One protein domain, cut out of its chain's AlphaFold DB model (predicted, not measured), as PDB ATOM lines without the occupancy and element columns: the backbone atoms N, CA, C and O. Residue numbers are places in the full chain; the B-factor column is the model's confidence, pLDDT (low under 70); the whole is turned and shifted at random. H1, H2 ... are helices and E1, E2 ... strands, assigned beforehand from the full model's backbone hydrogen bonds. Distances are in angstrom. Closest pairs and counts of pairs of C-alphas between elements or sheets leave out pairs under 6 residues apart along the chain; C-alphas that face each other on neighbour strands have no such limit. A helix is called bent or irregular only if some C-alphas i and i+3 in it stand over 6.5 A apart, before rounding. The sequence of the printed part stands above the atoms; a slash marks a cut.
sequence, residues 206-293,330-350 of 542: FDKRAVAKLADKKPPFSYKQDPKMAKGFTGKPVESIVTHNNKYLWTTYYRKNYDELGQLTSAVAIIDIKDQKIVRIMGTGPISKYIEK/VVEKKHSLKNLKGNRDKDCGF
ATOM      1  N   PHE A 206     124.473 118.116 195.706       98.19
ATOM      2  CA  PHE A 206     125.052 119.042 194.741       98.19
ATOM      3  C   PHE A 206     125.167 120.419 195.366       98.19
ATOM      4  O   PHE A 206     124.160 121.040 195.707       98.19
ATOM      5  N   ASP A 207     126.391 120.918 195.485       97.81
ATOM      6  CA  ASP A 207     126.620 122.324 195.786       97.81
ATOM      7  C   ASP A 207     126.363 123.202 194.543       97.81
ATOM      8  O   ASP A 207     126.062 122.724 193.442       97.81
ATOM      9  N   LYS A 208     126.509 124.520 194.698       97.56
ATOM     10  CA  LYS A 208     126.357 125.482 193.598       97.56
ATOM     11  C   LYS A 208     127.265 125.175 192.395       97.56
ATOM     12  O   LYS A 208     126.849 125.396 191.258       97.56
ATOM     13  N   ARG A 209     128.498 124.702 192.618       97.75
ATOM     14  CA  ARG A 209     129.460 124.417 191.537       97.75
ATOM     15  C   ARG A 209     129.046 123.163 190.773       97.75
ATOM     16  O   ARG A 209     129.047 123.178 189.545       97.75
ATOM     17  N   ALA A 210     128.642 122.116 191.487       97.88
ATOM     18  CA  ALA A 210     128.139 120.879 190.913       97.88
ATOM     19  C   ALA A 210     126.869 121.126 190.091       97.88
ATOM     20  O   ALA A 210     126.796 120.670 188.954       97.88
ATOM     21  N   VAL A 211     125.914 121.914 190.603       97.44
ATOM     22  CA  VAL A 211     124.718 122.301 189.834       97.44
ATOM     23  C   VAL A 211     125.102 123.068 188.570       97.44
ATOM     24  O   VAL A 211     124.628 122.723 187.494       97.44
ATOM     25  N   ALA A 212     125.988 124.064 188.665       96.94
ATOM     26  CA  ALA A 212     126.412 124.845 187.500       96.94
ATOM     27  C   ALA A 212     127.109 123.999 186.417       96.94
ATOM     28  O   ALA A 212     127.046 124.353 185.240       96.94
ATOM     29  N   LYS A 213     127.773 122.907 186.814       97.62
ATOM     30  CA  LYS A 213     128.484 121.992 185.914       97.62
ATOM     31  C   LYS A 213     127.581 120.912 185.316       97.62
ATOM     32  O   LYS A 213     127.728 120.601 184.141       97.62
ATOM     33  N   LEU A 214     126.724 120.299 186.131       98.00
ATOM     34  CA  LEU A 214     126.022 119.060 185.780       98.00
ATOM     35  C   LEU A 214     124.567 119.282 185.374       98.00
ATOM     36  O   LEU A 214     124.017 118.447 184.660       98.00
ATOM     37  N   ALA A 215     123.919 120.334 185.877       97.00
ATOM     38  CA  ALA A 215     122.486 120.498 185.712       97.00
ATOM     39  C   ALA A 215     122.110 121.307 184.476       97.00
ATOM     40  O   ALA A 215     122.716 122.335 184.161       97.00
ATOM     41  N   ASP A 216     121.025 120.882 183.838       95.19
ATOM     42  CA  ASP A 216     120.390 121.658 182.784       95.19
ATOM     43  C   ASP A 216     119.943 123.023 183.315       95.19
ATOM     44  O   ASP A 216     119.376 123.161 184.403       95.19
ATOM     45  N   LYS A 217     120.197 124.066 182.521       89.44
ATOM     46  CA  LYS A 217     119.955 125.457 182.936       89.44
ATOM     47  C   LYS A 217     118.469 125.805 183.007       89.44
ATOM     48  O   LYS A 217     118.088 126.697 183.767       89.44
ATOM     49  N   LYS A 218     117.646 125.132 182.200       91.25
ATOM     50  CA  LYS A 218     116.205 125.363 182.083       91.25
ATOM     51  C   LYS A 218     115.446 124.087 182.459       91.25
ATOM     52  O   LYS A 218     115.899 123.004 182.101       91.25
ATOM     53  N   PRO A 219     114.314 124.193 183.170       91.69
ATOM     54  CA  PRO A 219     113.429 123.058 183.374       91.69
ATOM     55  C   PRO A 219     112.799 122.635 182.040       91.69
ATOM     56  O   PRO A 219     112.566 123.496 181.185       91.69
ATOM     57  N   PRO A 220     112.464 121.346 181.882       93.69
ATOM     58  CA  PRO A 220     111.855 120.863 180.655       93.69
ATOM     59  C   PRO A 220     110.395 121.309 180.539       93.69
ATOM     60  O   PRO A 220     109.771 121.729 181.523       93.69
ATOM     61  N   PHE A 221     109.820 121.153 179.348       95.50
ATOM     62  CA  PHE A 221     108.368 121.228 179.106       95.50
ATOM     63  C   PHE A 221     107.705 122.539 179.561       95.50
ATOM     64  O   PHE A 221     106.536 122.557 179.960       95.50
ATOM     65  N   SER A 222     108.460 123.639 179.544       91.44
ATOM     66  CA  SER A 222     107.998 124.964 179.978       91.44
ATOM     67  C   SER A 222     107.521 125.023 181.438       91.44
ATOM     68  O   SER A 222     106.739 125.906 181.805       91.44
ATOM     69  N   TYR A 223     107.972 124.104 182.300       94.06
ATOM     70  CA  TYR A 223     107.750 124.247 183.736       94.06
ATOM     71  C   TYR A 223     108.416 125.523 184.270       94.06
ATOM     72  O   TYR A 223     109.378 126.048 183.712       94.06
ATOM     73  N   LYS A 224     107.903 126.045 185.388       91.38
ATOM     74  CA  LYS A 224     108.460 127.254 186.000       91.38
ATOM     75  C   LYS A 224     109.875 126.981 186.516       91.38
ATOM     76  O   LYS A 224     110.096 125.992 187.213       91.38
ATOM     77  N   GLN A 225     110.802 127.897 186.229       89.19
ATOM     78  CA  GLN A 225     112.149 127.866 186.796       89.19
ATOM     79  C   GLN A 225     112.084 127.862 188.325       89.19
ATOM     80  O   GLN A 225     111.399 128.684 188.939       89.19
ATOM     81  N   ASP A 226     112.859 126.968 188.928       88.62
ATOM     82  CA  ASP A 226     113.110 126.939 190.359       88.62
ATOM     83  C   ASP A 226     114.441 127.656 190.660       88.62
ATOM     84  O   ASP A 226     115.512 127.075 190.460       88.62
ATOM     85  N   PRO A 227     114.417 128.916 191.134       89.06
ATOM     86  CA  PRO A 227     115.637 129.678 191.383       89.06
ATOM     87  C   PRO A 227     116.455 129.127 192.559       89.06
ATOM     88  O   PRO A 227     117.638 129.448 192.678       89.06
ATOM     89  N   LYS A 228     115.861 128.304 193.438       92.19
ATOM     90  CA  LYS A 228     116.581 127.717 194.577       92.19
ATOM     91  C   LYS A 228     117.555 126.633 194.128       92.19
ATOM     92  O   LYS A 228     118.593 126.482 194.762       92.19
ATOM     93  N   MET A 229     117.282 125.963 193.006       92.19
ATOM     94  CA  MET A 229     118.134 124.894 192.479       92.19
ATOM     95  C   MET A 229     119.573 125.364 192.243       92.19
ATOM     96  O   MET A 229     120.515 124.653 192.575       92.19
ATOM     97  N   ALA A 230     119.755 126.601 191.765       92.50
ATOM     98  CA  ALA A 230     121.071 127.190 191.519       92.50
ATOM     99  C   ALA A 230     121.931 127.363 192.790       92.50
ATOM    100  O   ALA A 230     123.131 127.613 192.686       92.50
ATOM    101  N   LYS A 231     121.341 127.252 193.989       95.06
ATOM    102  CA  LYS A 231     122.062 127.314 195.270       95.06
ATOM    103  C   LYS A 231     122.624 125.957 195.710       95.06
ATOM    104  O   LYS A 231     123.386 125.922 196.671       95.06
ATOM    105  N   GLY A 232     122.285 124.879 195.008       96.50
ATOM    106  CA  GLY A 232     122.568 123.511 195.425       96.50
ATOM    107  C   GLY A 232     121.336 122.813 195.999       96.50
ATOM    108  O   GLY A 232     120.373 123.460 196.421       96.50
ATOM    109  N   PHE A 233     121.346 121.483 195.970       97.69
ATOM    110  CA  PHE A 233     120.257 120.645 196.464       97.69
ATOM    111  C   PHE A 233     120.716 119.209 196.735       97.69
ATOM    112  O   PHE A 233     121.718 118.744 196.194       97.69
ATOM    113  N   THR A 234     119.916 118.486 197.515       98.06
ATOM    114  CA  THR A 234     120.014 117.029 197.661       98.06
ATOM    115  C   THR A 234     118.843 116.376 196.939       98.06
ATOM    116  O   THR A 234     117.688 116.750 197.170       98.06
ATOM    117  N   GLY A 235     119.128 115.424 196.050       96.81
ATOM    118  CA  GLY A 235     118.129 114.617 195.351       96.81
ATOM    119  C   GLY A 235     117.902 113.287 196.067       96.81
ATOM    120  O   GLY A 235     118.861 112.588 196.377       96.81
ATOM    121  N   LYS A 236     116.643 112.927 196.337       96.12
ATOM    122  CA  LYS A 236     116.300 111.627 196.942       96.12
ATOM    123  C   LYS A 236     116.011 110.584 195.846       96.12
ATOM    124  O   LYS A 236     114.944 110.699 195.236       96.12
ATOM    125  N   PRO A 237     116.895 109.606 195.571       97.94
ATOM    126  CA  PRO A 237     116.745 108.673 194.451       97.94
ATOM    127  C   PRO A 237     115.598 107.670 194.672       97.94
ATOM    128  O   PRO A 237     115.416 107.176 195.784       97.94
ATOM    129  N   VAL A 238     114.803 107.381 193.633       96.38
ATOM    130  CA  VAL A 238     113.560 106.579 193.758       96.38
ATOM    131  C   VAL A 238     113.564 105.338 192.902       96.38
ATOM    132  O   VAL A 238     113.403 104.253 193.442       96.38
ATOM    133  N   GLU A 239     113.681 105.507 191.590       97.81
ATOM    134  CA  GLU A 239     113.654 104.456 190.576       97.81
ATOM    135  C   GLU A 239     114.837 104.672 189.649       97.81
ATOM    136  O   GLU A 239     115.345 105.793 189.520       97.81
ATOM    137  N   SER A 240     115.274 103.599 189.002       98.25
ATOM    138  CA  SER A 240     116.373 103.690 188.057       98.25
ATOM    139  C   SER A 240     116.256 102.691 186.925       98.25
ATOM    140  O   SER A 240     115.664 101.627 187.101       98.25
ATOM    141  N   ILE A 241     116.839 103.040 185.782       98.00
ATOM    142  CA  ILE A 241     116.893 102.171 184.610       98.00
ATOM    143  C   ILE A 241     118.206 102.364 183.852       98.00
ATOM    144  O   ILE A 241     118.742 103.473 183.771       98.00
ATOM    145  N   VAL A 242     118.725 101.269 183.305       98.25
ATOM    146  CA  VAL A 242     119.950 101.246 182.505       98.25
ATOM    147  C   VAL A 242     119.620 101.459 181.035       98.25
ATOM    148  O   VAL A 242     118.621 100.958 180.517       98.25
ATOM    149  N   THR A 243     120.466 102.214 180.345       97.25
ATOM    150  CA  THR A 243     120.316 102.546 178.925       97.25
ATOM    151  C   THR A 243     121.655 102.440 178.203       97.25
ATOM    152  O   THR A 243     122.715 102.439 178.839       97.25
ATOM    153  N   HIS A 244     121.599 102.427 176.869       95.81
ATOM    154  CA  HIS A 244     122.781 102.498 176.005       95.81
ATOM    155  C   HIS A 244     123.759 101.346 176.249       95.81
ATOM    156  O   HIS A 244     124.966 101.560 176.331       95.81
ATOM    157  N   ASN A 245     123.222 100.128 176.369       92.38
ATOM    158  CA  ASN A 245     123.981  98.889 176.534       92.38
ATOM    159  C   ASN A 245     124.932  98.958 177.735       92.38
ATOM    160  O   ASN A 245     126.153  98.922 177.594       92.38
ATOM    161  N   ASN A 246     124.349  99.081 178.924       95.56
ATOM    162  CA  ASN A 246     125.063  99.162 180.195       95.56
ATOM    163  C   ASN A 246     125.935 100.406 180.417       95.56
ATOM    164  O   ASN A 246     126.791 100.399 181.302       95.56
ATOM    165  N   LYS A 247     125.748 101.478 179.640       97.44
ATOM    166  CA  LYS A 247     126.592 102.673 179.768       97.44
ATOM    167  C   LYS A 247     126.084 103.655 180.815       97.44
ATOM    168  O   LYS A 247     126.866 104.127 181.640       97.44
ATOM    169  N   TYR A 248     124.785 103.960 180.795       98.50
ATOM    170  CA  TYR A 248     124.218 104.982 181.676       98.50
ATOM    171  C   TYR A 248     123.076 104.449 182.531       98.50
ATOM    172  O   TYR A 248     122.128 103.851 182.014       98.50
ATOM    173  N   LEU A 249     123.127 104.767 183.822       98.75
ATOM    174  CA  LEU A 249     122.047 104.563 184.778       98.75
ATOM    175  C   LEU A 249     121.301 105.884 184.991       98.75
ATOM    176  O   LEU A 249     121.859 106.857 185.500       98.75
ATOM    177  N   TRP A 250     120.022 105.910 184.631       98.69
ATOM    178  CA  TRP A 250     119.126 107.026 184.920       98.69
ATOM    179  C   TRP A 250     118.481 106.811 186.279       98.69
ATOM    180  O   TRP A 250     117.947 105.735 186.517       98.69
ATOM    181  N   THR A 251     118.503 107.813 187.157       98.69
ATOM    182  CA  THR A 251     117.953 107.722 188.519       98.69
ATOM    183  C   THR A 251     117.058 108.917 188.823       98.69
ATOM    184  O   THR A 251     117.529 110.056 188.882       98.69
ATOM    185  N   THR A 252     115.758 108.681 189.002       98.50
ATOM    186  CA  THR A 252     114.770 109.740 189.273       98.50
ATOM    187  C   THR A 252     114.857 110.230 190.710       98.50
ATOM    188  O   THR A 252     115.176 109.464 191.622       98.50
ATOM    189  N   TYR A 253     114.518 111.501 190.940       97.69
ATOM    190  CA  TYR A 253     114.403 112.047 192.287       97.69
ATOM    191  C   TYR A 253     112.961 112.215 192.723       97.69
ATOM    192  O   TYR A 253     112.173 112.897 192.074       97.69
ATOM    193  N   TYR A 254     112.650 111.709 193.914       93.62
ATOM    194  CA  TYR A 254     111.340 111.884 194.520       93.62
ATOM    195  C   TYR A 254     111.055 113.369 194.639       93.62
ATOM    196  O   TYR A 254     110.005 113.828 194.208       93.62
ATOM    197  N   ARG A 255     112.003 114.103 195.232       90.44
ATOM    198  CA  ARG A 255     111.997 115.554 195.408       90.44
ATOM    199  C   ARG A 255     113.420 116.051 195.611       90.44
ATOM    200  O   ARG A 255     114.312 115.284 195.985       90.44
ATOM    201  N   LYS A 256     113.583 117.361 195.454       94.06
ATOM    202  CA  LYS A 256     114.713 118.106 196.014       94.06
ATOM    203  C   LYS A 256     114.438 118.357 197.498       94.06
ATOM    204  O   LYS A 256     113.285 118.553 197.879       94.06
ATOM    205  N   ASN A 257     115.472 118.351 198.335       93.81
ATOM    206  CA  ASN A 257     115.341 118.449 199.796       93.81
ATOM    207  C   ASN A 257     114.528 119.655 200.292       93.81
ATOM    208  O   ASN A 257     113.848 119.538 201.301       93.81
ATOM    209  N   TYR A 258     114.565 120.784 199.584       93.31
ATOM    210  CA  TYR A 258     113.821 121.989 199.961       93.31
ATOM    211  C   TYR A 258     112.375 122.046 199.432       93.31
ATOM    212  O   TYR A 258     111.670 123.016 199.715       93.31
ATOM    213  N   ASP A 259     111.925 121.079 198.622       92.12
ATOM    214  CA  ASP A 259     110.556 121.042 198.079       92.12
ATOM    215  C   ASP A 259     109.627 120.198 198.963       92.12
ATOM    216  O   ASP A 259     109.118 119.146 198.575       92.12
ATOM    217  N   GLU A 260     109.403 120.650 200.194       87.44
ATOM    218  CA  GLU A 260     108.593 119.924 201.185       87.44
ATOM    219  C   GLU A 260     107.138 119.717 200.740       87.44
ATOM    220  O   GLU A 260     106.498 118.714 201.080       87.44
ATOM    221  N   LEU A 261     106.615 120.635 199.925       88.94
ATOM    222  CA  LEU A 261     105.248 120.568 199.421       88.94
ATOM    223  C   LEU A 261     105.122 119.767 198.122       88.94
ATOM    224  O   LEU A 261     104.003 119.383 197.787       88.94
ATOM    225  N   GLY A 262     106.222 119.458 197.427       89.38
ATOM    226  CA  GLY A 262     106.218 118.689 196.179       89.38
ATOM    227  C   GLY A 262     105.607 119.448 194.999       89.38
ATOM    228  O   GLY A 262     104.869 118.859 194.210       89.38
ATOM    229  N   GLN A 263     105.827 120.760 194.939       88.94
ATOM    230  CA  GLN A 263     105.196 121.660 193.962       88.94
ATOM    231  C   GLN A 263     106.164 122.148 192.888       88.94
ATOM    232  O   GLN A 263     105.742 122.771 191.911       88.94
ATOM    233  N   LEU A 264     107.457 121.906 193.082       92.00
ATOM    234  CA  LEU A 264     108.504 122.322 192.167       92.00
ATOM    235  C   LEU A 264     108.854 121.171 191.224       92.00
ATOM    236  O   LEU A 264     108.544 120.007 191.478       92.00
ATOM    237  N   THR A 265     109.515 121.499 190.117       93.38
ATOM    238  CA  THR A 265     110.105 120.487 189.236       93.38
ATOM    239  C   THR A 265     111.070 119.611 190.019       93.38
ATOM    240  O   THR A 265     111.831 120.119 190.846       93.38
ATOM    241  N   SER A 266     111.068 118.309 189.752       95.62
ATOM    242  CA  SER A 266     112.114 117.417 190.252       95.62
ATOM    243  C   SER A 266     113.255 117.317 189.229       95.62
ATOM    244  O   SER A 266     113.405 118.189 188.366       95.62
ATOM    245  N   ALA A 267     114.095 116.295 189.353       96.62
ATOM    246  CA  ALA A 267     115.158 116.008 188.404       96.62
ATOM    247  C   ALA A 267     115.424 114.499 188.288       96.62
ATOM    248  O   ALA A 267     114.884 113.686 189.044       96.62
ATOM    249  N   VAL A 268     116.263 114.147 187.321       98.19
ATOM    250  CA  VAL A 268     116.823 112.817 187.095       98.19
ATOM    251  C   VAL A 268     118.338 112.953 186.938       98.19
ATOM    252  O   VAL A 268     118.820 113.871 186.273       98.19
ATOM    253  N   ALA A 269     119.099 112.080 187.591       98.62
ATOM    254  CA  ALA A 269     120.543 111.979 187.404       98.62
ATOM    255  C   ALA A 269     120.876 110.923 186.358       98.62
ATOM    256  O   ALA A 269     120.291 109.842 186.365       98.62
ATOM    257  N   ILE A 270     121.855 111.227 185.516       98.81
ATOM    258  CA  ILE A 270     122.474 110.280 184.596       98.81
ATOM    259  C   ILE A 270     123.848 109.953 185.166       98.81
ATOM    260  O   ILE A 270     124.678 110.849 185.340       98.81
ATOM    261  N   ILE A 271     124.062 108.684 185.493       98.88
ATOM    262  CA  ILE A 271     125.311 108.157 186.038       98.88
ATOM    263  C   ILE A 271     126.004 107.352 184.943       98.88
ATOM    264  O   ILE A 271     125.393 106.447 184.379       98.88
ATOM    265  N   ASP A 272     127.265 107.664 184.653       98.56
ATOM    266  CA  ASP A 272     128.123 106.759 183.889       98.56
ATOM    267  C   ASP A 272     128.495 105.577 184.790       98.56
ATOM    268  O   ASP A 272     129.053 105.765 185.877       98.56
ATOM    269  N   ILE A 273     128.106 104.371 184.375       98.31
ATOM    270  CA  ILE A 273     128.232 103.158 185.193       98.31
ATOM    271  C   ILE A 273     129.702 102.772 185.360       98.31
ATOM    272  O   ILE A 273     130.109 102.377 186.453       98.31
ATOM    273  N   LYS A 274     130.503 102.920 184.301       96.69
ATOM    274  CA  LYS A 274     131.922 102.555 184.309       96.69
ATOM    275  C   LYS A 274     132.723 103.519 185.174       96.69
ATOM    276  O   LYS A 274     133.520 103.082 186.001       96.69
ATOM    277  N   ASP A 275     132.490 104.815 184.998       97.50
ATOM    278  CA  ASP A 275     133.212 105.859 185.727       97.50
ATOM    279  C   ASP A 275     132.646 106.104 187.131       97.50
ATOM    280  O   ASP A 275     133.263 106.834 187.912       97.50
ATOM    281  N   GLN A 276     131.485 105.512 187.441       97.44
ATOM    282  CA  GLN A 276     130.779 105.612 188.720       97.44
ATOM    283  C   GLN A 276     130.564 107.073 189.131       97.44
ATOM    284  O   GLN A 276     130.868 107.493 190.250       97.44
ATOM    285  N   LYS A 277     130.085 107.894 188.190       97.81
ATOM    286  CA  LYS A 277     129.938 109.345 188.376       97.81
ATOM    287  C   LYS A 277     128.667 109.861 187.737       97.81
ATOM    288  O   LYS A 277     128.294 109.462 186.640       97.81
ATOM    289  N   ILE A 278     128.040 110.823 188.406       98.81
ATOM    290  CA  ILE A 278     126.950 111.600 187.817       98.81
ATOM    291  C   ILE A 278     127.545 112.516 186.749       98.81
ATOM    292  O   ILE A 278     128.405 113.347 187.048       98.81
ATOM    293  N   VAL A 279     127.073 112.362 185.514       98.62
ATOM    294  CA  VAL A 279     127.557 113.103 184.340       98.62
ATOM    295  C   VAL A 279     126.590 114.192 183.885       98.62
ATOM    296  O   VAL A 279     127.023 115.163 183.271       98.62
ATOM    297  N   ARG A 280     125.299 114.083 184.225       98.50
ATOM    298  CA  ARG A 280     124.285 115.106 183.928       98.50
ATOM    299  C   ARG A 280     123.111 115.019 184.905       98.50
ATOM    300  O   ARG A 280     122.774 113.941 185.394       98.50
ATOM    301  N   ILE A 281     122.481 116.157 185.176       98.19
ATOM    302  CA  ILE A 281     121.217 116.269 185.908       98.19
ATOM    303  C   ILE A 281     120.209 116.958 184.991       98.19
ATOM    304  O   ILE A 281     120.347 118.142 184.685       98.19
ATOM    305  N   MET A 282     119.177 116.229 184.584       96.75
ATOM    306  CA  MET A 282     118.093 116.767 183.762       96.75
ATOM    307  C   MET A 282     116.886 117.086 184.639       96.75
ATOM    308  O   MET A 282     116.610 116.384 185.615       96.75
ATOM    309  N   GLY A 283     116.160 118.159 184.326       94.94
ATOM    310  CA  GLY A 283     114.917 118.475 185.030       94.94
ATOM    311  C   GLY A 283     113.805 117.479 184.686       94.94
ATOM    312  O   GLY A 283     113.834 116.849 183.636       94.94
ATOM    313  N   THR A 284     112.807 117.356 185.560       96.94
ATOM    314  CA  THR A 284     111.569 116.599 185.299       96.94
ATOM    315  C   THR A 284     110.348 117.390 185.770       96.94
ATOM    316  O   THR A 284     110.476 118.470 186.352       96.94
ATOM    317  N   GLY A 285     109.146 116.839 185.586       95.75
ATOM    318  CA  GLY A 285     107.961 117.351 186.270       95.75
ATOM    319  C   GLY A 285     108.028 117.148 187.795       95.75
ATOM    320  O   GLY A 285     109.009 116.604 188.326       95.75
ATOM    321  N   PRO A 286     107.011 117.629 188.527       94.69
ATOM    322  CA  PRO A 286     106.971 117.568 189.980       94.69
ATOM    323  C   PRO A 286     106.795 116.135 190.473       94.69
ATOM    324  O   PRO A 286     105.926 115.390 190.015       94.69
ATOM    325  N   ILE A 287     107.591 115.779 191.477       94.62
ATOM    326  CA  ILE A 287     107.585 114.456 192.095       94.62
ATOM    327  C   ILE A 287     107.758 113.331 191.059       94.62
ATOM    328  O   ILE A 287     106.836 112.540 190.830       94.62
ATOM    329  N   SER A 288     108.929 113.246 190.422       95.12
ATOM    330  CA  SER A 288     109.207 112.115 189.536       95.12
ATOM    331  C   SER A 288     109.268 110.821 190.351       95.12
ATOM    332  O   SER A 288     109.831 110.758 191.449       95.12
ATOM    333  N   LYS A 289     108.574 109.791 189.862       92.31
ATOM    334  CA  LYS A 289     108.477 108.496 190.544       92.31
ATOM    335  C   LYS A 289     109.058 107.410 189.663       92.31
ATOM    336  O   LYS A 289     110.155 106.964 189.957       92.31
ATOM    337  N   TYR A 290     108.325 106.992 188.636       97.25
ATOM    338  CA  TYR A 290     108.679 105.849 187.799       97.25
ATOM    339  C   TYR A 290     109.383 106.289 186.520       97.25
ATOM    340  O   TYR A 290     109.204 107.424 186.074       97.25
ATOM    341  N   ILE A 291     110.190 105.395 185.962       98.44
ATOM    342  CA  ILE A 291     110.967 105.611 184.748       98.44
ATOM    343  C   ILE A 291     110.958 104.328 183.922       98.44
ATOM    344  O   ILE A 291     111.100 103.249 184.489       98.44
ATOM    345  N   GLU A 292     110.760 104.450 182.613       98.38
ATOM    346  CA  GLU A 292     110.706 103.316 181.690       98.38
ATOM    347  C   GLU A 292     111.272 103.722 180.328       98.38
ATOM    348  O   GLU A 292     111.005 104.831 179.854       98.38
ATOM    349  N   LYS A 293     112.045 102.834 179.697       97.88
ATOM    350  CA  LYS A 293     112.629 103.069 178.370       97.88
ATOM    351  C   LYS A 293     111.851 102.289 177.318       97.88
ATOM    352  O   LYS A 293     111.389 101.182 177.582       97.88
ATOM    353  N   VAL A 330      99.845 114.900 179.288       97.69
ATOM    354  CA  VAL A 330      98.893 115.159 180.369       97.69
ATOM    355  C   VAL A 330      97.965 113.958 180.473       97.69
ATOM    356  O   VAL A 330      97.249 113.646 179.523       97.69
ATOM    357  N   VAL A 331      97.965 113.297 181.630       97.38
ATOM    358  CA  VAL A 331      97.082 112.160 181.913       97.38
ATOM    359  C   VAL A 331      95.702 112.700 182.252       97.38
ATOM    360  O   VAL A 331      95.398 113.000 183.409       97.38
ATOM    361  N   GLU A 332      94.900 112.867 181.199       93.12
ATOM    362  CA  GLU A 332      93.547 113.438 181.146       93.12
ATOM    363  C   GLU A 332      93.440 114.894 181.621       93.12
ATOM    364  O   GLU A 332      93.002 115.771 180.883       93.12
ATOM    365  N   LYS A 333      93.833 115.177 182.864       91.94
ATOM    366  CA  LYS A 333      93.747 116.502 183.473       91.94
ATOM    367  C   LYS A 333      94.995 116.804 184.281       91.94
ATOM    368  O   LYS A 333      95.258 116.160 185.301       91.94
ATOM    369  N   LYS A 334      95.690 117.872 183.882       92.31
ATOM    370  CA  LYS A 334      96.838 118.403 184.617       92.31
ATOM    371  C   LYS A 334      96.377 118.911 185.978       92.31
ATOM    372  O   LYS A 334      95.465 119.737 186.076       92.31
ATOM    373  N   HIS A 335      96.989 118.399 187.033       89.56
ATOM    374  CA  HIS A 335      96.642 118.782 188.391       89.56
ATOM    375  C   HIS A 335      97.399 120.063 188.776       89.56
ATOM    376  O   HIS A 335      98.599 120.188 188.544       89.56
ATOM    377  N   SER A 336      96.683 121.065 189.296       88.31
ATOM    378  CA  SER A 336      97.258 122.395 189.538       88.31
ATOM    379  C   SER A 336      98.376 122.341 190.579       88.31
ATOM    380  O   SER A 336      98.223 121.713 191.622       88.31
ATOM    381  N   LEU A 337      99.468 123.065 190.339       87.38
ATOM    382  CA  LEU A 337     100.552 123.264 191.309       87.38
ATOM    383  C   LEU A 337     100.414 124.578 192.102       87.38
ATOM    384  O   LEU A 337     101.274 124.900 192.914       87.38
ATOM    385  N   LYS A 338      99.353 125.363 191.861       83.19
ATOM    386  CA  LYS A 338      99.137 126.685 192.478       83.19
ATOM    387  C   LYS A 338      98.167 126.612 193.663       83.19
ATOM    388  O   LYS A 338      97.212 125.841 193.621       83.19
ATOM    389  N   ASN A 339      98.365 127.493 194.650       74.62
ATOM    390  CA  ASN A 339      97.454 127.756 195.779       74.62
ATOM    391  C   ASN A 339      97.100 126.525 196.631       74.62
ATOM    392  O   ASN A 339      95.974 126.382 197.107       74.62
ATOM    393  N   LEU A 340      98.053 125.616 196.817       73.75
ATOM    394  CA  LEU A 340      97.806 124.373 197.536       73.75
ATOM    395  C   LEU A 340      98.005 124.567 199.031       73.75
ATOM    396  O   LEU A 340      99.036 125.071 199.469       73.75
ATOM    397  N   LYS A 341      97.028 124.102 199.808       70.38
ATOM    398  CA  LYS A 341      97.058 124.149 201.274       70.38
ATOM    399  C   LYS A 341      97.801 122.958 201.906       70.38
ATOM    400  O   LYS A 341      97.890 122.892 203.124       70.38
ATOM    401  N   GLY A 342      98.309 122.008 201.109       78.38
ATOM    402  CA  GLY A 342      98.877 120.750 201.611       78.38
ATOM    403  C   GLY A 342      99.971 120.126 200.738       78.38
ATOM    404  O   GLY A 342     100.329 120.637 199.678       78.38
ATOM    405  N   ASN A 343     100.510 119.002 201.221       85.12
ATOM    406  CA  ASN A 343     101.597 118.253 200.588       85.12
ATOM    407  C   ASN A 343     101.101 117.464 199.362       85.12
ATOM    408  O   ASN A 343     100.214 116.610 199.467       85.12
ATOM    409  N   ARG A 344     101.738 117.692 198.210       88.19
ATOM    410  CA  ARG A 344     101.341 117.127 196.919       88.19
ATOM    411  C   ARG A 344     101.525 115.607 196.789       88.19
ATOM    412  O   ARG A 344     100.875 114.994 195.954       88.19
ATOM    413  N   ASP A 345     102.338 114.959 197.625       85.88
ATOM    414  CA  ASP A 345     102.419 113.485 197.621       85.88
ATOM    415  C   ASP A 345     101.111 112.845 198.089       85.88
ATOM    416  O   ASP A 345     100.745 111.788 197.582       85.88
ATOM    417  N   LYS A 346     100.409 113.501 199.027       85.38
ATOM    418  CA  LYS A 346      99.122 113.046 199.571       85.38
ATOM    419  C   LYS A 346      97.950 113.421 198.660       85.38
ATOM    420  O   LYS A 346      96.985 112.669 198.558       85.38
ATOM    421  N   ASP A 347      98.044 114.564 197.984       87.69
ATOM    422  CA  ASP A 347      97.038 115.053 197.037       87.69
ATOM    423  C   ASP A 347      97.536 114.964 195.584       87.69
ATOM    424  O   ASP A 347      97.675 115.950 194.883       87.69
ATOM    425  N   CYS A 348      97.882 113.775 195.113       87.75
ATOM    426  CA  CYS A 348      98.552 113.588 193.823       87.75
ATOM    427  C   CYS A 348      97.638 113.511 192.593       87.75
ATOM    428  O   CYS A 348      98.054 113.015 191.548       87.75
ATOM    429  N   GLY A 349      96.376 113.936 192.696       91.62
ATOM    430  CA  GLY A 349      95.398 113.720 191.628       91.62
ATOM    431  C   GLY A 349      95.175 112.225 191.365       91.62
ATOM    432  O   GLY A 349      94.591 111.540 192.202       91.62
ATOM    433  N   PHE A 350      95.640 111.725 190.216       93.81
ATOM    434  CA  PHE A 350      95.595 110.302 189.851       93.81
ATOM    435  C   PHE A 350      96.797 109.502 190.352       93.81
ATOM    436  O   PHE A 350      96.774 108.272 190.294       93.81
TER     437      PHE A 350
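What this domain is: This is residues 206 to 293 and 330 to 350 of the 542 residues of an uncharacterized protein of Bdellovibrio sp. 28-41-41 (UniProt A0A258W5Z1). What is the main picture? A strongly twisted sheet of four strands, with E1 and E2 bent, has the short helix H1 packed on it near E4 and Gly 232 of E1, while E5 packs on E1 and E2. Residues 330 to 350, with no named element, lie toward one end of the whole. What is it made of? The 109 printed residues hold one named helix, then five strands, and are mostly strand, though under half are in named elements; E1 - E2 - E3 - E4 is an all antiparallel meander, each strand the neighbour of the one before. It is compact, with a radius of gyration of the C-alphas of 14.3 A and spans of 44 by 30 by 22 A.

Where its parts are: Where does the first element begin? H1, residues 208 to 214, begins at C-alpha 208 (126.357, 125.482, 193.598). Which strands follow? E1 is residues 232 to 243, 26.8 A long, E2 248 to 256, 21.6 A, E3 267 to 272, E4 277 to 283, and E5 288 to 293, ending at C-alpha 293 (112.629, 103.069, 178.370).

How they stand to each other: Where is H1? It is on the sheet, with closest C-alphas Leu 214 and Arg 280 of E4, 4.7 A; each of its O i to N i+4 pairs is within hydrogen-bond range. How do the strands pair? E1 bends by 82 degrees at residue 239 and E2 by 58 degrees at 253. Within range are N 238 and O 252 in hairpin E1 and E2, 2.9 A, N 251 and O 269 in hairpin E2 and E3, 2.8 A, and N 268 and O 282 in hairpin E3 and E4, 2.8 A. Where is E5? It pairs with no named strand; its closest C-alpha pair with E2 is Ser 288 and Tyr 254, 5.4 A.

The domain as a whole: How large is it? The two farthest C-alphas, Asn 245 and Lys 341, are 44.4 A apart. Is there a cut? Residues 294 to 329 are not printed, with 18.4 A between C-alphas 293 and 330. Which link is long, and is confidence low? H1 to E1 has 17 residues, and no printed residue is under 70.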